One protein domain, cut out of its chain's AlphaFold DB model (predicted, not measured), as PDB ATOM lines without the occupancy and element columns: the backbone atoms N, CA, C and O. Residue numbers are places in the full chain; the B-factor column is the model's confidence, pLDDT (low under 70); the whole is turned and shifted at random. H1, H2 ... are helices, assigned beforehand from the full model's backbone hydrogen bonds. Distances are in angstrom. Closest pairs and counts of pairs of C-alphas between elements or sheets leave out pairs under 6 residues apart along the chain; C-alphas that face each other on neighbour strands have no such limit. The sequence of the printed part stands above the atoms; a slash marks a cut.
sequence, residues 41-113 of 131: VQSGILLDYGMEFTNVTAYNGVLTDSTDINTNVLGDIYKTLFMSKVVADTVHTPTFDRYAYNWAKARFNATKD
ATOM      1  N   VAL A  41      44.015 -31.318  -6.897       88.38
ATOM      2  CA  VAL A  41      42.983 -30.311  -7.150       88.38
ATOM      3  C   VAL A  41      43.438 -29.448  -8.331       88.38
ATOM      4  O   VAL A  41      44.062 -28.406  -8.144       88.38
ATOM      5  N   GLN A  42      43.168 -29.909  -9.553       86.12
ATOM      6  CA  GLN A  42      43.590 -29.279 -10.811       86.12
ATOM      7  C   GLN A  42      43.090 -27.837 -10.952       86.12
ATOM      8  O   GLN A  42      43.818 -26.980 -11.442       86.12
ATOM      9  N   SER A  43      41.877 -27.554 -10.470       85.38
ATOM     10  CA  SER A  43      41.309 -26.200 -10.469       85.38
ATOM     11  C   SER A  43      41.976 -25.260  -9.455       85.38
ATOM     12  O   SER A  43      41.792 -24.046  -9.505       85.38
ATOM     13  N   GLY A  44      42.692 -25.812  -8.468       86.56
ATOM     14  CA  GLY A  44      43.164 -25.081  -7.292       86.56
ATOM     15  C   GLY A  44      42.057 -24.651  -6.313       86.56
ATOM     16  O   GLY A  44      42.363 -23.997  -5.310       86.56
ATOM     17  N   ILE A  45      40.798 -25.025  -6.572       89.56
ATOM     18  CA  ILE A  45      39.609 -24.694  -5.774       89.56
ATOM     19  C   ILE A  45      38.899 -25.988  -5.364       89.56
ATOM     20  O   ILE A  45      38.427 -26.745  -6.215       89.56
ATOM     21  N   LEU A  46      38.780 -26.206  -4.053       91.88
ATOM     22  CA  LEU A  46      38.048 -27.320  -3.455       91.88
ATOM     23  C   LEU A  46      36.925 -26.776  -2.569       91.88
ATOM     24  O   LEU A  46      37.212 -26.167  -1.540       91.88
ATOM     25  N   LEU A  47      35.665 -27.005  -2.940       91.75
ATOM     26  CA  LEU A  47      34.523 -26.419  -2.224       91.75
ATOM     27  C   LEU A  47      34.460 -26.828  -0.750       91.75
ATOM     28  O   LEU A  47      34.232 -25.976   0.102       91.75
ATOM     29  N   ASP A  48      34.749 -28.091  -0.434       92.44
ATOM     30  CA  ASP A  48      34.701 -28.598   0.947       92.44
ATOM     31  C   ASP A  48      35.792 -27.997   1.850       92.44
ATOM     32  O   ASP A  48      35.728 -28.100   3.075       92.44
ATOM     33  N   TYR A  49      36.806 -27.364   1.254       93.00
ATOM     34  CA  TYR A  49      37.844 -26.632   1.975       93.00
ATOM     35  C   TYR A  49      37.419 -25.189   2.296       93.00
ATOM     36  O   TYR A  49      38.016 -24.538   3.151       93.00
ATOM     37  N   GLY A  50      36.415 -24.651   1.606       90.69
ATOM     38  CA  GLY A  50      35.970 -23.278   1.789       90.69
ATOM     39  C   GLY A  50      34.923 -23.112   2.878       90.69
ATOM     40  O   GLY A  50      34.208 -24.031   3.258       90.69
ATOM     41  N   MET A  51      34.803 -21.879   3.364       91.31
ATOM     42  CA  MET A  51      33.595 -21.446   4.054       91.31
ATOM     43  C   MET A  51      32.542 -21.115   2.998       91.31
ATOM     44  O   MET A  51      32.780 -20.268   2.135       91.31
ATOM     45  N   GLU A  52      31.394 -21.779   3.076       91.25
ATOM     46  CA  GLU A  52      30.289 -21.582   2.144       91.25
ATOM     47  C   GLU A  52      29.422 -20.393   2.576       91.25
ATOM     48  O   GLU A  52      28.892 -20.360   3.686       91.25
ATOM     49  N   PHE A  53      29.289 -19.401   1.694       91.81
ATOM     50  CA  PHE A  53      28.385 -18.256   1.867       91.81
ATOM     51  C   PHE A  53      27.127 -18.392   1.007       91.81
ATOM     52  O   PHE A  53      26.132 -17.718   1.254       91.81
ATOM     53  N   THR A  54      27.178 -19.242  -0.018       90.62
ATOM     54  CA  THR A  54      26.050 -19.571  -0.886       90.62
ATOM     55  C   THR A  54      26.295 -20.905  -1.580       90.62
ATOM     56  O   THR A  54      27.445 -21.287  -1.804       90.62
ATOM     57  N   ASN A  55      25.214 -21.569  -1.990       89.12
ATOM     58  CA  ASN A  55      25.289 -22.801  -2.760       89.12
ATOM     59  C   ASN A  55      25.694 -22.510  -4.210       89.12
ATOM     60  O   ASN A  55      24.855 -22.292  -5.086       89.12
ATOM     61  N   VAL A  56      26.999 -22.554  -4.480       88.31
ATOM     62  CA  VAL A  56      27.563 -22.307  -5.816       88.31
ATOM     63  C   VAL A  56      27.131 -23.342  -6.862       88.31
ATOM     64  O   VAL A  56      27.134 -23.031  -8.051       88.31
ATOM     65  N   THR A  57      26.700 -24.544  -6.454       86.62
ATOM     66  CA  THR A  57      26.233 -25.587  -7.390       86.62
ATOM     67  C   THR A  57      24.884 -25.252  -8.027       86.62
ATOM     68  O   THR A  57      24.588 -25.734  -9.120       86.62
ATOM     69  N   ALA A  58      24.099 -24.366  -7.400       86.19
ATOM     70  CA  ALA A  58      22.868 -23.837  -7.978       86.19
ATOM     71  C   ALA A  58      23.135 -22.887  -9.162       86.19
ATOM     72  O   ALA A  58      22.254 -22.677  -9.986       86.19
ATOM     73  N   TYR A  59      24.350 -22.338  -9.286       82.88
ATOM     74  CA  TYR A  59      24.730 -21.372 -10.323       82.88
ATOM     75  C   TYR A  59      25.598 -22.030 -11.407       82.88
ATOM     76  O   TYR A  59      26.696 -21.577 -11.718       82.88
ATOM     77  N   ASN A  60      25.101 -23.124 -11.983       80.31
ATOM     78  CA  ASN A  60      25.823 -23.983 -12.934       80.31
ATOM     79  C   ASN A  60      25.638 -23.597 -14.419       80.31
ATOM     80  O   ASN A  60      25.973 -24.374 -15.309       80.31
ATOM     81  N   GLY A  61      25.080 -22.417 -14.698       74.94
ATOM     82  CA  GLY A  61      24.798 -21.954 -16.061       74.94
ATOM     83  C   GLY A  61      23.472 -22.447 -16.650       74.94
ATOM     84  O   GLY A  61      23.117 -22.025 -17.749       74.94
ATOM     85  N   VAL A  62      22.711 -23.278 -15.931       79.75
ATOM     86  CA  VAL A  62      21.324 -23.608 -16.280       79.75
ATOM     87  C   VAL A  62      20.401 -22.604 -15.600       79.75
ATOM     88  O   VAL A  62      20.356 -22.517 -14.374       79.75
ATOM     89  N   LEU A  63      19.668 -21.830 -16.399       74.00
ATOM     90  CA  LEU A  63      18.676 -20.894 -15.877       74.00
ATOM     91  C   LEU A  63      17.484 -21.662 -15.306       74.00
ATOM     92  O   LEU A  63      16.899 -22.517 -15.969       74.00
ATOM     93  N   THR A  64      17.117 -21.317 -14.081       76.19
ATOM     94  CA  THR A  64      15.910 -21.778 -13.400       76.19
ATOM     95  C   THR A  64      15.180 -20.580 -12.802       76.19
ATOM     96  O   THR A  64      15.786 -19.537 -12.549       76.19
ATOM     97  N   ASP A  65      13.899 -20.750 -12.488       70.81
ATOM     98  CA  ASP A  65      13.074 -19.703 -11.869       70.81
ATOM     99  C   ASP A  65      13.564 -19.296 -10.463       70.81
ATOM    100  O   ASP A  65      13.063 -18.343  -9.878       70.81
ATOM    101  N   SER A  66      14.526 -20.029  -9.892       68.75
ATOM    102  CA  SER A  66      15.106 -19.769  -8.566       68.75
ATOM    103  C   SER A  66      16.544 -19.239  -8.615       68.75
ATOM    104  O   SER A  66      17.104 -18.893  -7.577       68.75
ATOM    105  N   THR A  67      17.165 -19.162  -9.796       68.88
ATOM    106  CA  THR A  67      18.551 -18.685  -9.967       68.88
ATOM    107  C   THR A  67      18.609 -17.186 -10.250       68.88
ATOM    108  O   THR A  67      19.191 -16.746 -11.241       68.88
ATOM    109  N   ASP A  68      18.015 -16.388  -9.362       72.94
ATOM    110  CA  ASP A  68      18.139 -14.933  -9.418       72.94
ATOM    111  C   ASP A  68      19.509 -14.485  -8.891       72.94
ATOM    112  O   ASP A  68      19.946 -14.861  -7.799       72.94
ATOM    113  N   ILE A  69      20.200 -13.648  -9.670       74.38
ATOM    114  CA  ILE A  69      21.507 -13.093  -9.307       74.38
ATOM    115  C   ILE A  69      21.361 -11.602  -9.002       74.38
ATOM    116  O   ILE A  69      20.943 -10.802  -9.838       74.38
ATOM    117  N   ASN A  70      21.795 -11.214  -7.805       77.75
ATOM    118  CA  ASN A  70      22.009  -9.824  -7.413       77.75
ATOM    119  C   ASN A  70      23.458  -9.622  -6.930       77.75
ATOM    120  O   ASN A  70      24.252 -10.562  -6.887       77.75
ATOM    121  N   THR A  71      23.818  -8.391  -6.563       78.12
ATOM    122  CA  THR A  71      25.170  -8.047  -6.085       78.12
ATOM    123  C   THR A  71      25.612  -8.841  -4.860       78.12
ATOM    124  O   THR A  71      26.792  -9.163  -4.748       78.12
ATOM    125  N   ASN A  72      24.687  -9.155  -3.952       83.81
ATOM    126  CA  ASN A  72      24.996  -9.892  -2.728       83.81
ATOM    127  C   ASN A  72      25.290 -11.352  -3.060       83.81
ATOM    128  O   ASN A  72      26.359 -11.841  -2.718       83.81
ATOM    129  N   VAL A  73      24.404 -11.990  -3.833       85.69
ATOM    130  CA  VAL A  73      24.583 -13.361  -4.332       85.69
ATOM    131  C   VAL A  73      25.912 -13.491  -5.069       85.69
ATOM    132  O   VAL A  73      26.686 -14.402  -4.803       85.69
ATOM    133  N   LEU A  74      26.220 -12.543  -5.953       82.31
ATOM    134  CA  LEU A  74      27.471 -12.530  -6.701       82.31
ATOM    135  C   LEU A  74      28.702 -12.410  -5.788       82.31
ATOM    136  O   LEU A  74      29.704 -13.100  -5.985       82.31
ATOM    137  N   GLY A  75      28.618 -11.547  -4.774       84.88
ATOM    138  CA  GLY A  75      29.643 -11.412  -3.747       84.88
ATOM    139  C   GLY A  75      29.824 -12.691  -2.931       84.88
ATOM    140  O   GLY A  75      30.956 -13.075  -2.653       84.88
ATOM    141  N   ASP A  76      28.738 -13.380  -2.589       89.12
ATOM    142  CA  ASP A  76      28.775 -14.619  -1.812       89.12
ATOM    143  C   ASP A  76      29.288 -15.806  -2.640       89.12
ATOM    144  O   ASP A  76      30.053 -16.620  -2.116       89.12
ATOM    145  N   ILE A  77      28.992 -15.858  -3.949       87.69
ATOM    146  CA  ILE A  77      29.625 -16.798  -4.891       87.69
ATOM    147  C   ILE A  77      31.140 -16.567  -4.890       87.69
ATOM    148  O   ILE A  77      31.909 -17.506  -4.681       87.69
ATOM    149  N   TYR A  78      31.583 -15.314  -5.060       87.38
ATOM    150  CA  TYR A  78      33.009 -14.981  -5.039       87.38
ATOM    151  C   TYR A  78      33.669 -15.377  -3.712       87.38
ATOM    152  O   TYR A  78      34.722 -16.011  -3.728       87.38
ATOM    153  N   LYS A  79      33.070 -15.027  -2.563       89.00
ATOM    154  CA  LYS A  79      33.622 -15.360  -1.238       89.00
ATOM    155  C   LYS A  79      33.751 -16.867  -1.065       89.00
ATOM    156  O   LYS A  79      34.809 -17.325  -0.650       89.00
ATOM    157  N   THR A  80      32.715 -17.624  -1.427       91.38
ATOM    158  CA  THR A  80      32.718 -19.090  -1.339       91.38
ATOM    159  C   THR A  80      33.877 -19.679  -2.140       91.38
ATOM    160  O   THR A  80      34.694 -20.422  -1.596       91.38
ATOM    161  N   LEU A  81      34.031 -19.279  -3.405       89.25
ATOM    162  CA  LEU A  81      35.120 -19.753  -4.266       89.25
ATOM    163  C   LEU A  81      36.502 -19.306  -3.767       89.25
ATOM    164  O   LEU A  81      37.452 -20.086  -3.781       89.25
ATOM    165  N   PHE A  82      36.620 -18.071  -3.278       88.44
ATOM    166  CA  PHE A  82      37.871 -17.527  -2.754       88.44
ATOM    167  C   PHE A  82      38.332 -18.246  -1.480       88.44
ATOM    168  O   PHE A  82      39.514 -18.561  -1.340       88.44
ATOM    169  N   MET A  83      37.408 -18.535  -0.561       90.00
ATOM    170  CA  MET A  83      37.699 -19.295   0.656       90.00
ATOM    171  C   MET A  83      38.059 -20.753   0.355       90.00
ATOM    172  O   MET A  83      38.841 -21.352   1.090       90.00
ATOM    173  N   SER A  84      37.528 -21.298  -0.740       90.94
ATOM    174  CA  SER A  84      37.751 -22.670  -1.216       90.94
ATOM    175  C   SER A  84      39.119 -22.894  -1.875       90.94
ATOM    176  O   SER A  84      39.440 -24.002  -2.305       90.94
ATOM    177  N   LYS A  85      39.960 -21.861  -1.983       89.06
ATOM    178  CA  LYS A  85      41.285 -21.980  -2.596       89.06
ATOM    179  C   LYS A  85      42.223 -22.846  -1.761       89.06
ATOM    180  O   LYS A  85      42.533 -22.524  -0.614       89.06
ATOM    181  N   VAL A  86      42.782 -23.880  -2.386       89.06
ATOM    182  CA  VAL A  86      43.797 -24.752  -1.771       89.06
ATOM    183  C   VAL A  86      45.225 -24.422  -2.213       89.06
ATOM    184  O   VAL A  86      46.178 -24.849  -1.561       89.06
ATOM    185  N   VAL A  87      45.383 -23.614  -3.267       84.75
ATOM    186  CA  VAL A  87      46.675 -23.120  -3.770       84.75
ATOM    187  C   VAL A  87      46.825 -21.612  -3.552       84.75
ATOM    188  O   VAL A  87      45.851 -20.858  -3.555       84.75
ATOM    189  N   ALA A  88      48.066 -21.159  -3.360       72.44
ATOM    190  CA  ALA A  88      48.367 -19.751  -3.097       72.44
ATOM    191  C   ALA A  88      48.183 -18.850  -4.331       72.44
ATOM    192  O   ALA A  88      47.961 -17.648  -4.178       72.44
ATOM    193  N   ASP A  89      48.270 -19.412  -5.539       66.88
ATOM    194  CA  ASP A  89      48.384 -18.613  -6.753       66.88
ATOM    195  C   ASP A  89      47.085 -17.863  -7.103       66.88
ATOM    196  O   ASP A  89      45.965 -18.295  -6.815       66.88
ATOM    197  N   THR A  90      47.247 -16.681  -7.688       55.38
ATOM    198  CA  THR A  90      46.180 -15.743  -8.073       55.38
ATOM    199  C   THR A  90      45.861 -15.792  -9.562       55.38
ATOM    200  O   THR A  90      44.866 -15.200  -9.977       55.38
ATOM    201  N   VAL A  91      46.644 -16.530 -10.360       57.09
ATOM    202  CA  VAL A  91      46.435 -16.675 -11.814       57.09
ATOM    203  C   VAL A  91      44.995 -17.087 -12.150       57.09
ATOM    204  O   VAL A  91      44.430 -16.595 -13.124       57.09
ATOM    205  N   HIS A  92      44.362 -17.898 -11.295       59.00
ATOM    206  CA  HIS A  92      43.009 -18.421 -11.504       59.00
ATOM    207  C   HIS A  92      41.919 -17.739 -10.669       59.00
ATOM    208  O   HIS A  92      40.771 -18.152 -10.741       59.00
ATOM    209  N   THR A  93      42.223 -16.710  -9.866       67.25
ATOM    210  CA  THR A  93      41.188 -15.974  -9.116       67.25
ATOM    211  C   THR A  93      41.583 -14.497  -8.983       67.25
ATOM    212  O   THR A  93      42.492 -14.181  -8.208       67.25
ATOM    213  N   PRO A  94      40.937 -13.573  -9.722       68.62
ATOM    214  CA  PRO A  94      41.168 -12.142  -9.602       68.62
ATOM    215  C   PRO A  94      40.832 -11.667  -8.188       68.62
ATOM    216  O   PRO A  94      39.990 -12.246  -7.507       68.62
ATOM    217  N   THR A  95      41.463 -10.575  -7.762       76.62
ATOM    218  CA  THR A  95      41.081  -9.904  -6.516       76.62
ATOM    219  C   THR A  95      39.636  -9.416  -6.589       76.62
ATOM    220  O   THR A  95      39.141  -9.081  -7.670       76.62
ATOM    221  N   PHE A  96      38.979  -9.325  -5.431       73.00
ATOM    222  CA  PHE A  96      37.584  -8.898  -5.344       73.00
ATOM    223  C   PHE A  96      37.366  -7.537  -6.008       73.00
ATOM    224  O   PHE A  96      36.457  -7.401  -6.817       73.00
ATOM    225  N   ASP A  97      38.244  -6.563  -5.757       76.69
ATOM    226  CA  ASP A  97      38.122  -5.223  -6.342       76.69
ATOM    227  C   ASP A  97      38.216  -5.251  -7.867       76.69
ATOM    228  O   ASP A  97      37.437  -4.595  -8.558       76.69
ATOM    229  N   ARG A  98      39.137  -6.054  -8.418       77.81
ATOM    230  CA  ARG A  98      39.284  -6.194  -9.871       77.81
ATOM    231  C   ARG A  98      38.074  -6.891 -10.477       77.81
ATOM    232  O   ARG A  98      37.609  -6.498 -11.544       77.81
ATOM    233  N   TYR A  99      37.559  -7.903  -9.791       75.94
ATOM    234  CA  TYR A  99      36.343  -8.599 -10.175       75.94
ATOM    235  C   TYR A  99      35.122  -7.663 -10.172       75.94
ATOM    236  O   TYR A  99      34.459  -7.518 -11.199       75.94
ATOM    237  N   ALA A 100      34.875  -6.971  -9.059       77.75
ATOM    238  CA  ALA A 100      33.760  -6.047  -8.885       77.75
ATOM    239  C   ALA A 100      33.825  -4.883  -9.884       77.75
ATOM    240  O   ALA A 100      32.812  -4.535 -10.494       77.75
ATOM    241  N   TYR A 101      35.020  -4.326 -10.115       80.44
ATOM    242  CA  TYR A 101      35.240  -3.290 -11.122       80.44
ATOM    243  C   TYR A 101      34.908  -3.783 -12.534       80.44
ATOM    244  O   TYR A 101      34.155  -3.128 -13.256       80.44
ATOM    245  N   ASN A 102      35.436  -4.946 -12.932       78.38
ATOM    246  CA  ASN A 102      35.181  -5.515 -14.257       78.38
ATOM    247  C   ASN A 102      33.692  -5.803 -14.464       78.38
ATOM    248  O   ASN A 102      33.151  -5.502 -15.528       78.38
ATOM    249  N   TRP A 103      33.030  -6.334 -13.437       77.25
ATOM    250  CA  TRP A 103      31.599  -6.595 -13.445       77.25
ATOM    251  C   TRP A 103      30.778  -5.310 -13.626       77.25
ATOM    252  O   TRP A 103      29.971  -5.216 -14.554       77.25
ATOM    253  N   ALA A 104      31.029  -4.291 -12.799       79.94
ATOM    254  CA  ALA A 104      30.328  -3.010 -12.876       79.94
ATOM    255  C   ALA A 104      30.551  -2.318 -14.231       79.94
ATOM    256  O   ALA A 104      29.605  -1.820 -14.842       79.94
ATOM    257  N   LYS A 105      31.790  -2.343 -14.739       82.56
ATOM    258  CA  LYS A 105      32.158  -1.780 -16.044       82.56
ATOM    259  C   LYS A 105      31.445  -2.482 -17.199       82.56
ATOM    260  O   LYS A 105      30.924  -1.807 -18.083       82.56
ATOM    261  N   ALA A 106      31.410  -3.816 -17.203       77.88
ATOM    262  CA  ALA A 106      30.725  -4.588 -18.239       77.88
ATOM    263  C   ALA A 106      29.220  -4.295 -18.249       77.88
ATOM    264  O   ALA A 106      28.648  -4.050 -19.311       77.88
ATOM    265  N   ARG A 107      28.601  -4.235 -17.063       76.25
ATOM    266  CA  ARG A 107      27.184  -3.892 -16.917       76.25
ATOM    267  C   ARG A 107      26.891  -2.487 -17.437       76.25
ATOM    268  O   ARG A 107      26.011  -2.336 -18.274       76.25
ATOM    269  N   PHE A 108      27.666  -1.489 -17.007       80.50
ATOM    270  CA  PHE A 108      27.524  -0.110 -17.480       80.50
ATOM    271  C   PHE A 108      27.640  -0.016 -19.006       80.50
ATOM    272  O   PHE A 108      26.780   0.569 -19.656       80.50
ATOM    273  N   ASN A 109      28.665  -0.641 -19.591       81.06
ATOM    274  CA  ASN A 109      28.890  -0.608 -21.036       81.06
ATOM    275  C   ASN A 109      27.765  -1.254 -21.848       81.06
ATOM    276  O   ASN A 109      27.537  -0.840 -22.978       81.06
ATOM    277  N   ALA A 110      27.087  -2.257 -21.297       75.25
ATOM    278  CA  ALA A 110      26.011  -2.939 -21.998       75.25
ATOM    279  C   ALA A 110      24.648  -2.246 -21.839       75.25
ATOM    280  O   ALA A 110      23.777  -2.419 -22.684       75.25
ATOM    281  N   THR A 111      24.462  -1.443 -20.787       76.38
ATOM    282  CA  THR A 111      23.211  -0.704 -20.548       76.38
ATOM    283  C   THR A 111      23.282   0.772 -20.943       76.38
ATOM    284  O   THR A 111      22.255   1.442 -20.934       76.38
ATOM    285  N   LYS A 112      24.465   1.318 -21.266       81.94
ATOM    286  CA  LYS A 112      24.635   2.762 -21.532       81.94
ATOM    287  C   LYS A 112      23.861   3.274 -22.755       81.94
ATOM    288  O   LYS A 112      23.447   4.426 -22.744       81.94
ATOM    289  N   ASP A 113      23.645   2.428 -23.765       82.75
ATOM    290  CA  ASP A 113      23.010   2.817 -25.035       82.75
ATOM    291  C   ASP A 113      21.605   2.202 -25.220       82.75
ATOM    292  O   ASP A 113      21.012   2.311 -26.291       82.75
TER     293      ASP A 113
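This is residues 41 to 113 of the 131 residues of an uncharacterized protein of Flavobacterium aurantiibacter (UniProt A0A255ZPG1). Little regular structure is here: H1 lies between the winding, unnamed residues 46 to 59 and a second helix, H2, which runs back loosely beside it. Residues 60 to 65, and residues 105 to 113 with the far part of H2, stick out. The printed part has 73 residues with two named helices, H1 then H2, and no named strand; the class is all helix, with 29 residues in named elements. It is only just loose, close to compact, with a radius of gyration of the C-alphas of 13.7 A, and spans 42 by 29 by 19 A.

Start at C-alpha 41, (42.983, -30.311, -7.150), and pass residues 41 to 70 to reach H1, residues 71 to 83, 18.1 A long. H2, residues 96 to 111, runs 22.5 A to C-alpha 111 at (23.211, -0.704, -20.548).

Look at Tyr 78 and Phe 96: their C-alphas, the closest of H1 and H2, are 7.6 A apart, close but not clearly touching. The helices run opposite ways at a shallow tilt of 34 degrees, only just short of steep. In both, every O i to N i+4 pair is within hydrogen-bond range.

The C-alphas farthest apart, of Tyr 49 and Asp 113, are 42.6 A apart. The printed part has no cut; the link from H1 to H2 is long, 12 residues. Residues 66 to 67 and 89 to 94 have pLDDT under 70.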